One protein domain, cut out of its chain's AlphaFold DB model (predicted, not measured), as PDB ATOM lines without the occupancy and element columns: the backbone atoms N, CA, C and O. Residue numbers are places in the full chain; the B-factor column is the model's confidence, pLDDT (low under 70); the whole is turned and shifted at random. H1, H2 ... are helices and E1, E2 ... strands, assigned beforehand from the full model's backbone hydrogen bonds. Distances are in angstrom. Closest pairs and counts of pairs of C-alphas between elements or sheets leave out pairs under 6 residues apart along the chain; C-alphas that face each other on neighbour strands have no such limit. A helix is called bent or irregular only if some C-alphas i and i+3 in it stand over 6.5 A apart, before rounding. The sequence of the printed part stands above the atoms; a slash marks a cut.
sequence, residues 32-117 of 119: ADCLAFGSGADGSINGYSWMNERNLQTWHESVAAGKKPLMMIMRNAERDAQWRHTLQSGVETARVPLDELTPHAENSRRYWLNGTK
ATOM      1  N   ALA A  32     -43.885  -0.078  -5.359       90.00
ATOM      2  CA  ALA A  32     -45.275   0.189  -5.015       90.00
ATOM      3  C   ALA A  32     -45.850  -0.918  -4.118       90.00
ATOM      4  O   ALA A  32     -45.490  -2.094  -4.235       90.00
ATOM      5  N   ASP A  33     -46.799  -0.543  -3.261       91.50
ATOM      6  CA  ASP A  33     -47.562  -1.512  -2.485       91.50
ATOM      7  C   ASP A  33     -48.394  -2.409  -3.419       91.50
ATOM      8  O   ASP A  33     -49.026  -1.952  -4.375       91.50
ATOM      9  N   CYS A  34     -48.409  -3.705  -3.120       93.06
ATOM     10  CA  CYS A  34     -49.069  -4.749  -3.885       93.06
ATOM     11  C   CYS A  34     -49.883  -5.645  -2.963       93.06
ATOM     12  O   CYS A  34     -49.350  -6.284  -2.055       93.06
ATOM     13  N   LEU A  35     -51.184  -5.729  -3.222       92.81
ATOM     14  CA  LEU A  35     -52.071  -6.638  -2.511       92.81
ATOM     15  C   LEU A  35     -52.164  -7.972  -3.254       92.81
ATOM     16  O   LEU A  35     -52.460  -8.011  -4.447       92.81
ATOM     17  N   ALA A  36     -51.954  -9.064  -2.521       93.19
ATOM     18  CA  ALA A  36     -52.031 -10.418  -3.050       93.19
ATOM     19  C   ALA A  36     -53.440 -10.999  -2.888       93.19
ATOM     20  O   ALA A  36     -53.899 -11.225  -1.763       93.19
ATOM     21  N   PHE A  37     -54.104 -11.309  -4.001       91.81
ATOM     22  CA  PHE A  37     -55.408 -11.972  -4.007       91.81
ATOM     23  C   PHE A  37     -55.303 -13.380  -4.583       91.81
ATOM     24  O   PHE A  37     -54.672 -13.587  -5.614       91.81
ATOM     25  N   GLY A  38     -55.981 -14.335  -3.949       95.62
ATOM     26  CA  GLY A  38     -56.029 -15.713  -4.435       95.62
ATOM     27  C   GLY A  38     -54.831 -16.564  -4.018       95.62
ATOM     28  O   GLY A  38     -53.906 -16.104  -3.341       95.62
ATOM     29  N   SER A  39     -54.896 -17.837  -4.397       97.19
ATOM     30  CA  SER A  39     -53.854 -18.824  -4.125       97.19
ATOM     31  C   SER A  39     -52.584 -18.519  -4.922       97.19
ATOM     32  O   SER A  39     -52.650 -18.165  -6.096       97.19
ATOM     33  N   GLY A  40     -51.427 -18.630  -4.266       95.88
ATOM     34  CA  GLY A  40     -50.106 -18.440  -4.868       95.88
ATOM     35  C   GLY A  40     -49.740 -17.007  -5.262       95.88
ATOM     36  O   GLY A  40     -48.679 -16.811  -5.847       95.88
ATOM     37  N   ALA A  41     -50.583 -16.021  -4.953       95.75
ATOM     38  CA  ALA A  41     -50.261 -14.617  -5.164       95.75
ATOM     39  C   ALA A  41     -49.248 -14.107  -4.130       95.75
ATOM     40  O   ALA A  41     -49.305 -14.478  -2.955       95.75
ATOM     41  N   ASP A  42     -48.389 -13.192  -4.570       94.56
ATOM     42  CA  ASP A  42     -47.418 -12.495  -3.734       94.56
ATOM     43  C   ASP A  42     -47.824 -11.031  -3.546       94.56
ATOM     44  O   ASP A  42     -48.461 -10.419  -4.409       94.56
ATOM     45  N   GLY A  43     -47.470 -10.466  -2.397       93.38
ATOM     46  CA  GLY A  43     -47.791  -9.087  -2.049       93.38
ATOM     47  C   GLY A  43     -46.667  -8.408  -1.293       93.38
ATOM     48  O   GLY A  43     -45.773  -9.058  -0.746       93.38
ATOM     49  N   SER A  44     -46.715  -7.083  -1.269       91.88
ATOM     50  CA  SER A  44     -45.779  -6.250  -0.528       91.88
ATOM     51  C   SER A  44     -46.455  -4.989  -0.009       91.88
ATOM     52  O   SER A  44     -47.175  -4.332  -0.747       91.88
ATOM     53  N   ILE A  45     -46.235  -4.637   1.255       90.50
ATOM     54  CA  ILE A  45     -46.760  -3.405   1.850       90.50
ATOM     55  C   ILE A  45     -45.889  -2.973   3.020       90.50
ATOM     56  O   ILE A  45     -45.513  -3.804   3.847       90.50
ATOM     57  N   ASN A  46     -45.569  -1.682   3.112       86.38
ATOM     58  CA  ASN A  46     -44.858  -1.103   4.264       86.38
ATOM     59  C   ASN A  46     -43.584  -1.874   4.682       86.38
ATOM     60  O   ASN A  46     -43.314  -2.071   5.869       86.38
ATOM     61  N   GLY A  47     -42.798  -2.342   3.709       83.81
ATOM     62  CA  GLY A  47     -41.565  -3.094   3.967       83.81
ATOM     63  C   GLY A  47     -41.773  -4.561   4.360       83.81
ATOM     64  O   GLY A  47     -40.809  -5.239   4.702       83.81
ATOM     65  N   TYR A  48     -42.995  -5.079   4.282       89.88
ATOM     66  CA  TYR A  48     -43.278  -6.508   4.347       89.88
ATOM     67  C   TYR A  48     -43.531  -7.044   2.947       89.88
ATOM     68  O   TYR A  48     -44.112  -6.352   2.115       89.88
ATOM     69  N   SER A  49     -43.124  -8.281   2.699       92.19
ATOM     70  CA  SER A  49     -43.571  -9.078   1.562       92.19
ATOM     71  C   SER A  49     -44.161 -10.387   2.064       92.19
ATOM     72  O   SER A  49     -43.785 -10.877   3.127       92.19
ATOM     73  N   TRP A  50     -45.129 -10.935   1.346       95.19
ATOM     74  CA  TRP A  50     -45.747 -12.202   1.713       95.19
ATOM     75  C   TRP A  50     -46.167 -12.986   0.484       95.19
ATOM     76  O   TRP A  50     -46.326 -12.435  -0.602       95.19
ATOM     77  N   MET A  51     -46.386 -14.273   0.719       96.75
ATOM     78  CA  MET A  51     -46.838 -15.243  -0.258       96.75
ATOM     79  C   MET A  51     -48.081 -15.931   0.274       96.75
ATOM     80  O   MET A  51     -48.084 -16.445   1.397       96.75
ATOM     81  N   ASN A  52     -49.135 -15.953  -0.530       97.44
ATOM     82  CA  ASN A  52     -50.330 -16.716  -0.217       97.44
ATOM     83  C   ASN A  52     -50.076 -18.219  -0.422       97.44
ATOM     84  O   ASN A  52     -49.245 -18.624  -1.237       97.44
ATOM     85  N   GLU A  53     -50.831 -19.050   0.294       97.69
ATOM     86  CA  GLU A  53     -50.855 -20.503   0.115       97.69
ATOM     87  C   GLU A  53     -51.033 -20.851  -1.369       97.69
ATOM     88  O   GLU A  53     -51.958 -20.360  -2.023       97.69
ATOM     89  N   ARG A  54     -50.121 -21.665  -1.909       97.00
ATOM     90  CA  ARG A  54     -50.039 -21.998  -3.341       97.00
ATOM     91  C   ARG A  54     -50.933 -23.168  -3.713       97.00
ATOM     92  O   ARG A  54     -51.334 -23.283  -4.867       97.00
ATOM     93  N   ASN A  55     -51.204 -24.060  -2.766       97.50
ATOM     94  CA  ASN A  55     -52.146 -25.131  -2.993       97.50
ATOM     95  C   ASN A  55     -53.572 -24.564  -2.939       97.50
ATOM     96  O   ASN A  55     -54.027 -24.094  -1.898       97.50
ATOM     97  N   LEU A  56     -54.279 -24.629  -4.068       97.56
ATOM     98  CA  LEU A  56     -55.619 -24.058  -4.205       97.56
ATOM     99  C   LEU A  56     -56.621 -24.648  -3.201       97.56
ATOM    100  O   LEU A  56     -57.431 -23.908  -2.643       97.56
ATOM    101  N   GLN A  57     -56.547 -25.957  -2.943       98.12
ATOM    102  CA  GLN A  57     -57.409 -26.640  -1.979       98.12
ATOM    103  C   GLN A  57     -57.147 -26.109  -0.562       98.12
ATOM    104  O   GLN A  57     -58.064 -25.599   0.082       98.12
ATOM    105  N   THR A  58     -55.890 -26.133  -0.114       97.62
ATOM    106  CA  THR A  58     -55.493 -25.630   1.211       97.62
ATOM    107  C   THR A  58     -55.832 -24.147   1.382       97.62
ATOM    108  O   THR A  58     -56.262 -23.714   2.456       97.62
ATOM    109  N   TRP A  59     -55.674 -23.354   0.317       98.00
ATOM    110  CA  TRP A  59     -56.057 -21.946   0.295       98.00
ATOM    111  C   TRP A  59     -57.565 -21.778   0.521       98.00
ATOM    112  O   TRP A  59     -57.959 -21.017   1.405       98.00
ATOM    113  N   HIS A  60     -58.408 -22.522  -0.207       97.88
ATOM    114  CA  HIS A  60     -59.863 -22.479  -0.034       97.88
ATOM    115  C   HIS A  60     -60.298 -22.906   1.368       97.88
ATOM    116  O   HIS A  60     -61.115 -22.221   1.983       97.88
ATOM    117  N   GLU A  61     -59.736 -23.993   1.895       98.00
ATOM    118  CA  GLU A  61     -60.038 -24.488   3.243       98.00
ATOM    119  C   GLU A  61     -59.657 -23.462   4.321       98.00
ATOM    120  O   GLU A  61     -60.432 -23.195   5.239       98.00
ATOM    121  N   SER A  62     -58.498 -22.816   4.175       97.31
ATOM    122  CA  SER A  62     -58.040 -21.757   5.082       97.31
ATOM    123  C   SER A  62     -58.962 -20.541   5.051       97.31
ATOM    124  O   SER A  62     -59.347 -20.036   6.106       97.31
ATOM    125  N   VAL A  63     -59.353 -20.100   3.850       96.94
ATOM    126  CA  VAL A  63     -60.293 -18.986   3.664       96.94
ATOM    127  C   VAL A  63     -61.655 -19.319   4.273       96.94
ATOM    128  O   VAL A  63     -62.194 -18.505   5.022       96.94
ATOM    129  N   ALA A  64     -62.189 -20.516   4.014       97.94
ATOM    130  CA  ALA A  64     -63.459 -20.977   4.577       97.94
ATOM    131  C   ALA A  64     -63.418 -21.062   6.113       97.94
ATOM    132  O   ALA A  64     -64.406 -20.764   6.779       97.94
ATOM    133  N   ALA A  65     -62.258 -21.397   6.683       97.81
ATOM    134  CA  ALA A  65     -62.022 -21.408   8.123       97.81
ATOM    135  C   ALA A  65     -61.750 -20.013   8.730       97.81
ATOM    136  O   ALA A  65     -61.415 -19.922   9.911       97.81
ATOM    137  N   GLY A  66     -61.834 -18.927   7.948       97.19
ATOM    138  CA  GLY A  66     -61.558 -17.562   8.410       97.19
ATOM    139  C   GLY A  66     -60.081 -17.287   8.724       97.19
ATOM    140  O   GLY A  66     -59.756 -16.293   9.375       97.19
ATOM    141  N   LYS A  67     -59.169 -18.157   8.276       96.50
ATOM    142  CA  LYS A  67     -57.723 -18.018   8.476       96.50
ATOM    143  C   LYS A  67     -57.103 -17.282   7.296       96.50
ATOM    144  O   LYS A  67     -57.499 -17.465   6.147       96.50
ATOM    145  N   LYS A  68     -56.084 -16.462   7.564       94.06
ATOM    146  CA  LYS A  68     -55.281 -15.851   6.499       94.06
ATOM    147  C   LYS A  68     -54.427 -16.942   5.835       94.06
ATOM    148  O   LYS A  68     -53.605 -17.534   6.532       94.06
ATOM    149  N   PRO A  69     -54.595 -17.210   4.528       95.25
ATOM    150  CA  PRO A  69     -53.898 -18.292   3.841       95.25
ATOM    151  C   PRO A  69     -52.487 -17.841   3.443       95.25
ATOM    152  O   PRO A  69     -52.210 -17.635   2.265       95.25
ATOM    153  N   LEU A  70     -51.619 -17.607   4.427       95.19
ATOM    154  CA  LEU A  70     -50.238 -17.165   4.221       95.19
ATOM    155  C   LEU A  70     -49.297 -18.367   4.278       95.19
ATOM    156  O   LEU A  70     -49.290 -19.097   5.265       95.19
ATOM    157  N   MET A  71     -48.472 -18.528   3.248       95.62
ATOM    158  CA  MET A  71     -47.371 -19.491   3.244       95.62
ATOM    159  C   MET A  71     -46.135 -18.908   3.932       95.62
ATOM    160  O   MET A  71     -45.467 -19.581   4.713       95.62
ATOM    161  N   MET A  72     -45.809 -17.653   3.624       95.69
ATOM    162  CA  MET A  72     -44.609 -16.984   4.113       95.69
ATOM    163  C   MET A  72     -44.864 -15.488   4.258       95.69
ATOM    164  O   MET A  72     -45.577 -14.895   3.450       95.69
ATOM    165  N   ILE A  73     -44.234 -14.878   5.259       95.06
ATOM    166  CA  ILE A  73     -44.087 -13.429   5.376       95.06
ATOM    167  C   ILE A  73     -42.623 -13.098   5.666       95.06
ATOM    168  O   ILE A  73     -41.972 -13.752   6.478       95.06
ATOM    169  N   MET A  74     -42.102 -12.086   4.986       92.44
ATOM    170  CA  MET A  74     -40.740 -11.595   5.116       92.44
ATOM    171  C   MET A  74     -40.768 -10.096   5.391       92.44
ATOM    172  O   MET A  74     -41.594  -9.358   4.854       92.44
ATOM    173  N   ARG A  75     -39.832  -9.626   6.214       89.06
ATOM    174  CA  ARG A  75     -39.563  -8.197   6.369       89.06
ATOM    175  C   ARG A  75     -38.425  -7.829   5.426       89.06
ATOM    176  O   ARG A  75     -37.294  -8.271   5.614       89.06
ATOM    177  N   ASN A  76     -38.726  -7.032   4.412       75.94
ATOM    178  CA  ASN A  76     -37.729  -6.504   3.496       75.94
ATOM    179  C   ASN A  76     -36.924  -5.433   4.249       75.94
ATOM    180  O   ASN A  76     -37.498  -4.517   4.836       75.94
ATOM    181  N   ALA A  77     -35.599  -5.586   4.301       62.50
ATOM    182  CA  ALA A  77     -34.734  -4.759   5.139       62.50
ATOM    183  C   ALA A  77     -34.855  -3.251   4.832       62.50
ATOM    184  O   ALA A  77     -34.609  -2.855   3.695       62.50
ATOM    185  N   GLU A  78     -35.202  -2.513   5.896       61.31
ATOM    186  CA  GLU A  78     -35.071  -1.091   6.280       61.31
ATOM    187  C   GLU A  78     -35.248   0.045   5.252       61.31
ATOM    188  O   GLU A  78     -34.943  -0.059   4.070       61.31
ATOM    189  N   ARG A  79     -35.736   1.188   5.760       54.28
ATOM    190  CA  ARG A  79     -36.055   2.430   5.025       54.28
ATOM    191  C   ARG A  79     -34.927   2.907   4.099       54.28
ATOM    192  O   ARG A  79     -35.211   3.443   3.031       54.28
ATOM    193  N   ASP A  80     -33.679   2.641   4.470       61.84
ATOM    194  CA  ASP A  80     -32.479   3.053   3.733       61.84
ATOM    195  C   ASP A  80     -32.220   2.219   2.471       61.84
ATOM    196  O   ASP A  80     -31.277   2.473   1.730       61.84
ATOM    197  N   ALA A  81     -33.063   1.228   2.184       72.50
ATOM    198  CA  ALA A  81     -32.964   0.403   0.994       72.50
ATOM    199  C   ALA A  81     -33.821   0.863  -0.192       72.50
ATOM    200  O   ALA A  81     -33.868   0.158  -1.205       72.50
ATOM    201  N   GLN A  82     -34.496   2.015  -0.108       75.81
ATOM    202  CA  GLN A  82     -35.312   2.523  -1.219       75.81
ATOM    203  C   GLN A  82     -34.516   2.685  -2.523       75.81
ATOM    204  O   GLN A  82     -35.063   2.447  -3.599       75.81
ATOM    205  N   TRP A  83     -33.210   2.964  -2.441       84.44
ATOM    206  CA  TRP A  83     -32.327   3.013  -3.612       84.44
ATOM    207  C   TRP A  83     -32.350   1.715  -4.439       84.44
ATOM    208  O   TRP A  83     -32.132   1.762  -5.649       84.44
ATOM    209  N   ARG A  84     -32.655   0.555  -3.826       86.25
ATOM    210  CA  ARG A  84     -32.792  -0.723  -4.545       86.25
ATOM    211  C   ARG A  84     -33.965  -0.702  -5.517       86.25
ATOM    212  O   ARG A  84     -33.832  -1.249  -6.606       86.25
ATOM    213  N   HIS A  85     -35.075  -0.054  -5.162       87.56
ATOM    214  CA  HIS A  85     -36.223   0.104  -6.055       87.56
ATOM    215  C   HIS A  85     -35.913   1.075  -7.197       87.56
ATOM    216  O   HIS A  85     -36.234   0.785  -8.347       87.56
ATOM    217  N   THR A  86     -35.198   2.171  -6.923       88.62
ATOM    218  CA  THR A  86     -34.710   3.085  -7.973       88.62
ATOM    219  C   THR A  86     -33.782   2.361  -8.951       88.62
ATOM    220  O   THR A  86     -33.951   2.464 -10.167       88.62
ATOM    221  N   LEU A  87     -32.841   1.558  -8.440       90.75
ATOM    222  CA  LEU A  87     -31.959   0.736  -9.266       90.75
ATOM    223  C   LEU A  87     -32.750  -0.299 -10.078       90.75
ATOM    224  O   LEU A  87     -32.552  -0.399 -11.286       90.75
ATOM    225  N   GLN A  88     -33.651  -1.049  -9.438       91.31
ATOM    226  CA  GLN A  88     -34.454  -2.082 -10.091       91.31
ATOM    227  C   GLN A  88     -35.353  -1.498 -11.188       91.31
ATOM    228  O   GLN A  88     -35.417  -2.057 -12.283       91.31
ATOM    229  N   SER A  89     -35.993  -0.353 -10.933       90.19
ATOM    230  CA  SER A  89     -36.761   0.385 -11.939       90.19
ATOM    231  C   SER A  89     -35.880   0.829 -13.103       90.19
ATOM    232  O   SER A  89     -36.276   0.684 -14.255       90.19
ATOM    233  N   GLY A  90     -34.687   1.356 -12.823       91.50
ATOM    234  CA  GLY A  90     -33.764   1.784 -13.869       91.50
ATOM    235  C   GLY A  90     -33.294   0.622 -14.744       91.50
ATOM    236  O   GLY A  90     -33.271   0.737 -15.969       91.50
ATOM    237  N   VAL A  91     -32.987  -0.525 -14.132       92.31
ATOM    238  CA  VAL A  91     -32.660  -1.762 -14.856       92.31
ATOM    239  C   VAL A  91     -33.824  -2.185 -15.745       92.31
ATOM    240  O   VAL A  91     -33.595  -2.521 -16.903       92.31
ATOM    241  N   GLU A  92     -35.061  -2.126 -15.249       91.94
ATOM    242  CA  GLU A  92     -36.252  -2.520 -16.009       91.94
ATOM    243  C   GLU A  92     -36.481  -1.691 -17.274       91.94
ATOM    244  O   GLU A  92     -36.973  -2.213 -18.274       91.94
ATOM    245  N   THR A  93     -36.120  -0.411 -17.241       91.12
ATOM    246  CA  THR A  93     -36.224   0.499 -18.388       91.12
ATOM    247  C   THR A  93     -34.902   0.661 -19.140       91.12
ATOM    248  O   THR A  93     -34.749   1.620 -19.893       91.12
ATOM    249  N   ALA A  94     -33.927  -0.227 -18.903       89.81
ATOM    250  CA  ALA A  94     -32.578  -0.183 -19.478       89.81
ATOM    251  C   ALA A  94     -31.835   1.161 -19.285       89.81
ATOM    252  O   ALA A  94     -30.941   1.514 -20.054       89.81
ATOM    253  N   ARG A  95     -32.186   1.926 -18.245       89.38
ATOM    254  CA  ARG A  95     -31.619   3.244 -17.940       89.38
ATOM    255  C   ARG A  95     -31.510   3.445 -16.433       89.38
ATOM    256  O   ARG A  95     -32.495   3.745 -15.768       89.38
ATOM    257  N   VAL A  96     -30.296   3.344 -15.905       90.94
ATOM    258  CA  VAL A  96     -30.022   3.532 -14.473       90.94
ATOM    259  C   VAL A  96     -29.722   5.012 -14.174       90.94
ATOM    260  O   VAL A  96     -28.750   5.545 -14.719       90.94
ATOM    261  N   PRO A  97     -30.506   5.693 -13.314       88.88
ATOM    262  CA  PRO A  97     -30.279   7.095 -12.965       88.88
ATOM    263  C   PRO A  97     -29.176   7.219 -11.903       88.88
ATOM    264  O   PRO A  97     -29.438   7.318 -10.708       88.88
ATOM    265  N   LEU A  98     -27.909   7.191 -12.329       89.56
ATOM    266  CA  LEU A  98     -26.763   7.198 -11.405       89.56
ATOM    267  C   LEU A  98     -26.730   8.417 -10.469       89.56
ATOM    268  O   LEU A  98     -26.326   8.267  -9.320       89.56
ATOM    269  N   ASP A  99     -27.186   9.580 -10.937       90.38
ATOM    270  CA  ASP A  99     -27.198  10.824 -10.147       90.38
ATOM    271  C   ASP A  99     -28.164  10.743  -8.956       90.38
ATOM    272  O   ASP A  99     -27.954  11.399  -7.942       90.38
ATOM    273  N   GLU A 100     -29.203   9.909  -9.060       88.06
ATOM    274  CA  GLU A 100     -30.166   9.658  -7.981       88.06
ATOM    275  C   GLU A 100     -29.678   8.570  -7.012       88.06
ATOM    276  O   GLU A 100     -30.157   8.477  -5.885       88.06
ATOM    277  N   LEU A 101     -28.731   7.729  -7.445       88.56
ATOM    278  CA  LEU A 101     -28.247   6.577  -6.680       88.56
ATOM    279  C   LEU A 101     -26.965   6.860  -5.898       88.56
ATOM    280  O   LEU A 101     -26.702   6.190  -4.901       88.56
ATOM    281  N   THR A 102     -26.126   7.790  -6.358       86.06
ATOM    282  CA  THR A 102     -24.841   8.065  -5.710       86.06
ATOM    283  C   THR A 102     -24.343   9.485  -5.981       86.06
ATOM    284  O   THR A 102     -24.378   9.942  -7.123       86.06
ATOM    285  N   PRO A 103     -23.760  10.168  -4.976       85.56
ATOM    286  CA  PRO A 103     -23.105  11.459  -5.186       85.56
ATOM    287  C   PRO A 103     -21.843  11.354  -6.062       85.56
ATOM    288  O   PRO A 103     -21.325  12.362  -6.526       85.56
ATOM    289  N   HIS A 104     -21.341  10.140  -6.319       86.06
ATOM    290  CA  HIS A 104     -20.147   9.887  -7.132       86.06
ATOM    291  C   HIS A 104     -20.472   9.514  -8.588       86.06
ATOM    292  O   HIS A 104     -19.659   8.869  -9.254       86.06
ATOM    293  N   ALA A 105     -21.652   9.879  -9.092       86.44
ATOM    294  CA  ALA A 105     -22.121   9.463 -10.414       86.44
ATOM    295  C   ALA A 105     -21.140   9.818 -11.549       86.44
ATOM    296  O   ALA A 105     -20.940   9.022 -12.471       86.44
ATOM    297  N   GLU A 106     -20.463  10.966 -11.459       83.31
ATOM    298  CA  GLU A 106     -19.445  11.390 -12.428       83.31
ATOM    299  C   GLU A 106     -18.252  10.428 -12.503       83.31
ATOM    300  O   GLU A 106     -17.778  10.114 -13.598       83.31
ATOM    301  N   ASN A 107     -17.808   9.889 -11.362       84.94
ATOM    302  CA  ASN A 107     -16.723   8.911 -11.322       84.94
ATOM    303  C   ASN A 107     -17.137   7.637 -12.070       84.94
ATOM    304  O   ASN A 107     -16.397   7.156 -12.929       84.94
ATOM    305  N   SER A 108     -18.348   7.133 -11.814       77.12
ATOM    306  CA  SER A 108     -18.897   5.951 -12.489       77.12
ATOM    307  C   SER A 108     -19.034   6.149 -14.004       77.12
ATOM    308  O   SER A 108     -18.653   5.263 -14.771       77.12
ATOM    309  N   ARG A 109     -19.504   7.321 -14.458       80.12
ATOM    310  CA  ARG A 109     -19.592   7.659 -15.893       80.12
ATOM    311  C   ARG A 109     -18.217   7.686 -16.555       80.12
ATOM    312  O   ARG A 109     -18.045   7.146 -17.648       80.12
ATOM    313  N   ARG A 110     -17.226   8.279 -15.883       74.12
ATOM    314  CA  ARG A 110     -15.850   8.383 -16.384       74.12
ATOM    315  C   ARG A 110     -15.183   7.014 -16.530       74.12
ATOM    316  O   ARG A 110     -14.485   6.800 -17.517       74.12
ATOM    317  N   TYR A 111     -15.413   6.084 -15.601       72.75
ATOM    318  CA  TYR A 111     -14.926   4.704 -15.728       72.75
ATOM    319  C   TYR A 111     -15.529   3.987 -16.941       72.75
ATOM    320  O   TYR A 111     -14.793   3.356 -17.696       72.75
ATOM    321  N   TRP A 112     -16.838   4.129 -17.169       67.06
ATOM    322  CA  TRP A 112     -17.522   3.468 -18.283       67.06
ATOM    323  C   TRP A 112     -17.053   3.989 -19.651       67.06
ATOM    324  O   TRP A 112     -16.717   3.200 -20.530       67.06
ATOM    325  N   LEU A 113     -16.936   5.312 -19.808       69.81
ATOM    326  CA  LEU A 113     -16.488   5.950 -21.057       69.81
ATOM    327  C   LEU A 113     -15.000   5.715 -21.372       69.81
ATOM    328  O   LEU A 113     -14.602   5.724 -22.538       69.81
ATOM    329  N   ASN A 114     -14.164   5.526 -20.348       64.50
ATOM    330  CA  ASN A 114     -12.735   5.258 -20.529       64.50
ATOM    331  C   ASN A 114     -12.419   3.761 -20.672       64.50
ATOM    332  O   ASN A 114     -11.402   3.417 -21.270       64.50
ATOM    333  N   GLY A 115     -13.280   2.873 -20.163       56.66
ATOM    334  CA  GLY A 115     -13.147   1.421 -20.308       56.66
ATOM    335  C   GLY A 115     -13.409   0.914 -21.731       56.66
ATOM    336  O   GLY A 115     -12.817  -0.077 -22.144       56.66
ATOM    337  N   THR A 116     -14.212   1.629 -22.524       53.69
ATOM    338  CA  THR A 116     -14.514   1.283 -23.925       53.69
ATOM    339  C   THR A 116     -13.418   1.681 -24.923       53.69
ATOM    340  O   THR A 116     -13.547   1.388 -26.105       53.69
ATOM    341  N   LYS A 117     -12.331   2.334 -24.482       48.72
ATOM    342  CA  LYS A 117     -11.184   2.709 -25.337       48.72
ATOM    343  C   LYS A 117     -10.041   1.677 -25.353       48.72
ATOM    344  O   LYS A 117      -8.969   1.976 -25.868       48.72
TER     345      LYS A 117
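What this domain is: This is residues 32 to 117 of the 119 residues of the protein "Putative oxygen independent coproporphyrinogen III oxidase" of Escherichia coli (UniProt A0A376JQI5). A small sheet of three strands, E1, E2 and E3, has helix H1 beyond one end of its strands, and past the other end helices H2, H3 and H4 follow one after another in a drawn-out string with few contacts. Residues 110 to 117, of which 110 to 115 belong to H4, stick out at the far end from H1. The printed part has 86 residues, with four named helices and three named strands in the order E1 E2 H1 E3 H2 H3 H4; the sheet runs E1 - E2 - E3, all antiparallel, and the class is mixed, helices and strands. The whole is extended, with a radius of gyration of the C-alphas of 19.7 A, and its outline is a rod spanning 64 by 25 by 15 A.

Where its parts are: E1 is residues 42 to 45, 10.7 A from first to last C-alpha, and begins at C-alpha 42 at (-47.418, -12.495, -3.734). E2 is residues 48 to 52, 13.2 A, and E3 is residues 70 to 75, 14.1 A. H1 is residues 56 to 64, 12.2 A. H2, residues 79 to 92, is the longest helix at 21.6 A and begins at C-alpha 79 at (-36.055, 2.430, 5.025). H2 is irregular: C-alphas 80 and 83 are 7.3 A apart. H3 is residues 98 to 101, 5.0 A, and H4 is residues 105 to 115, 15.6 A, ending at C-alpha 115 at (-13.147, 1.421, -20.308).

How they stand to each other: E2 is the inner strand. E1 and E2 form a hairpin, antiparallel at 154 degrees, with N 43 and O 50 within hydrogen-bond range at 2.9 A. E2 and E3 are antiparallel at 167 degrees, with N 74 and O 49 within hydrogen-bond range at 2.8 A. H1 is not on the sheet, but only just, with 4 pairs of C-alphas within 10 A; the closest C-alphas of E2 and H1, those of Asn 52 and Trp 59, are 7.8 A apart. H2 is not on the sheet. H2 touches H3 with residues 83 to 87 alone, the closest C-alphas being those of Trp 83 and Leu 101, 6.2 A apart. H3 and H4 are close but not clearly touching; their closest C-alphas, those of Leu 98 and Ala 105, are 5.3 A apart. H2 and H4 are apart. Every O i to N i+4 pair is within hydrogen-bond range in H1 and H4, and 7 of 10 are in H2; H3 is too short for such a pair.

The domain as a whole: The two C-alphas farthest apart, those of Ala 65 and Lys 117, are 65.5 A apart. The printed part has no cut, and the six links between named elements are tight. The mean pLDDT of the printed part is 87.3; residues 77 to 80 and 112 to 117 are under 70.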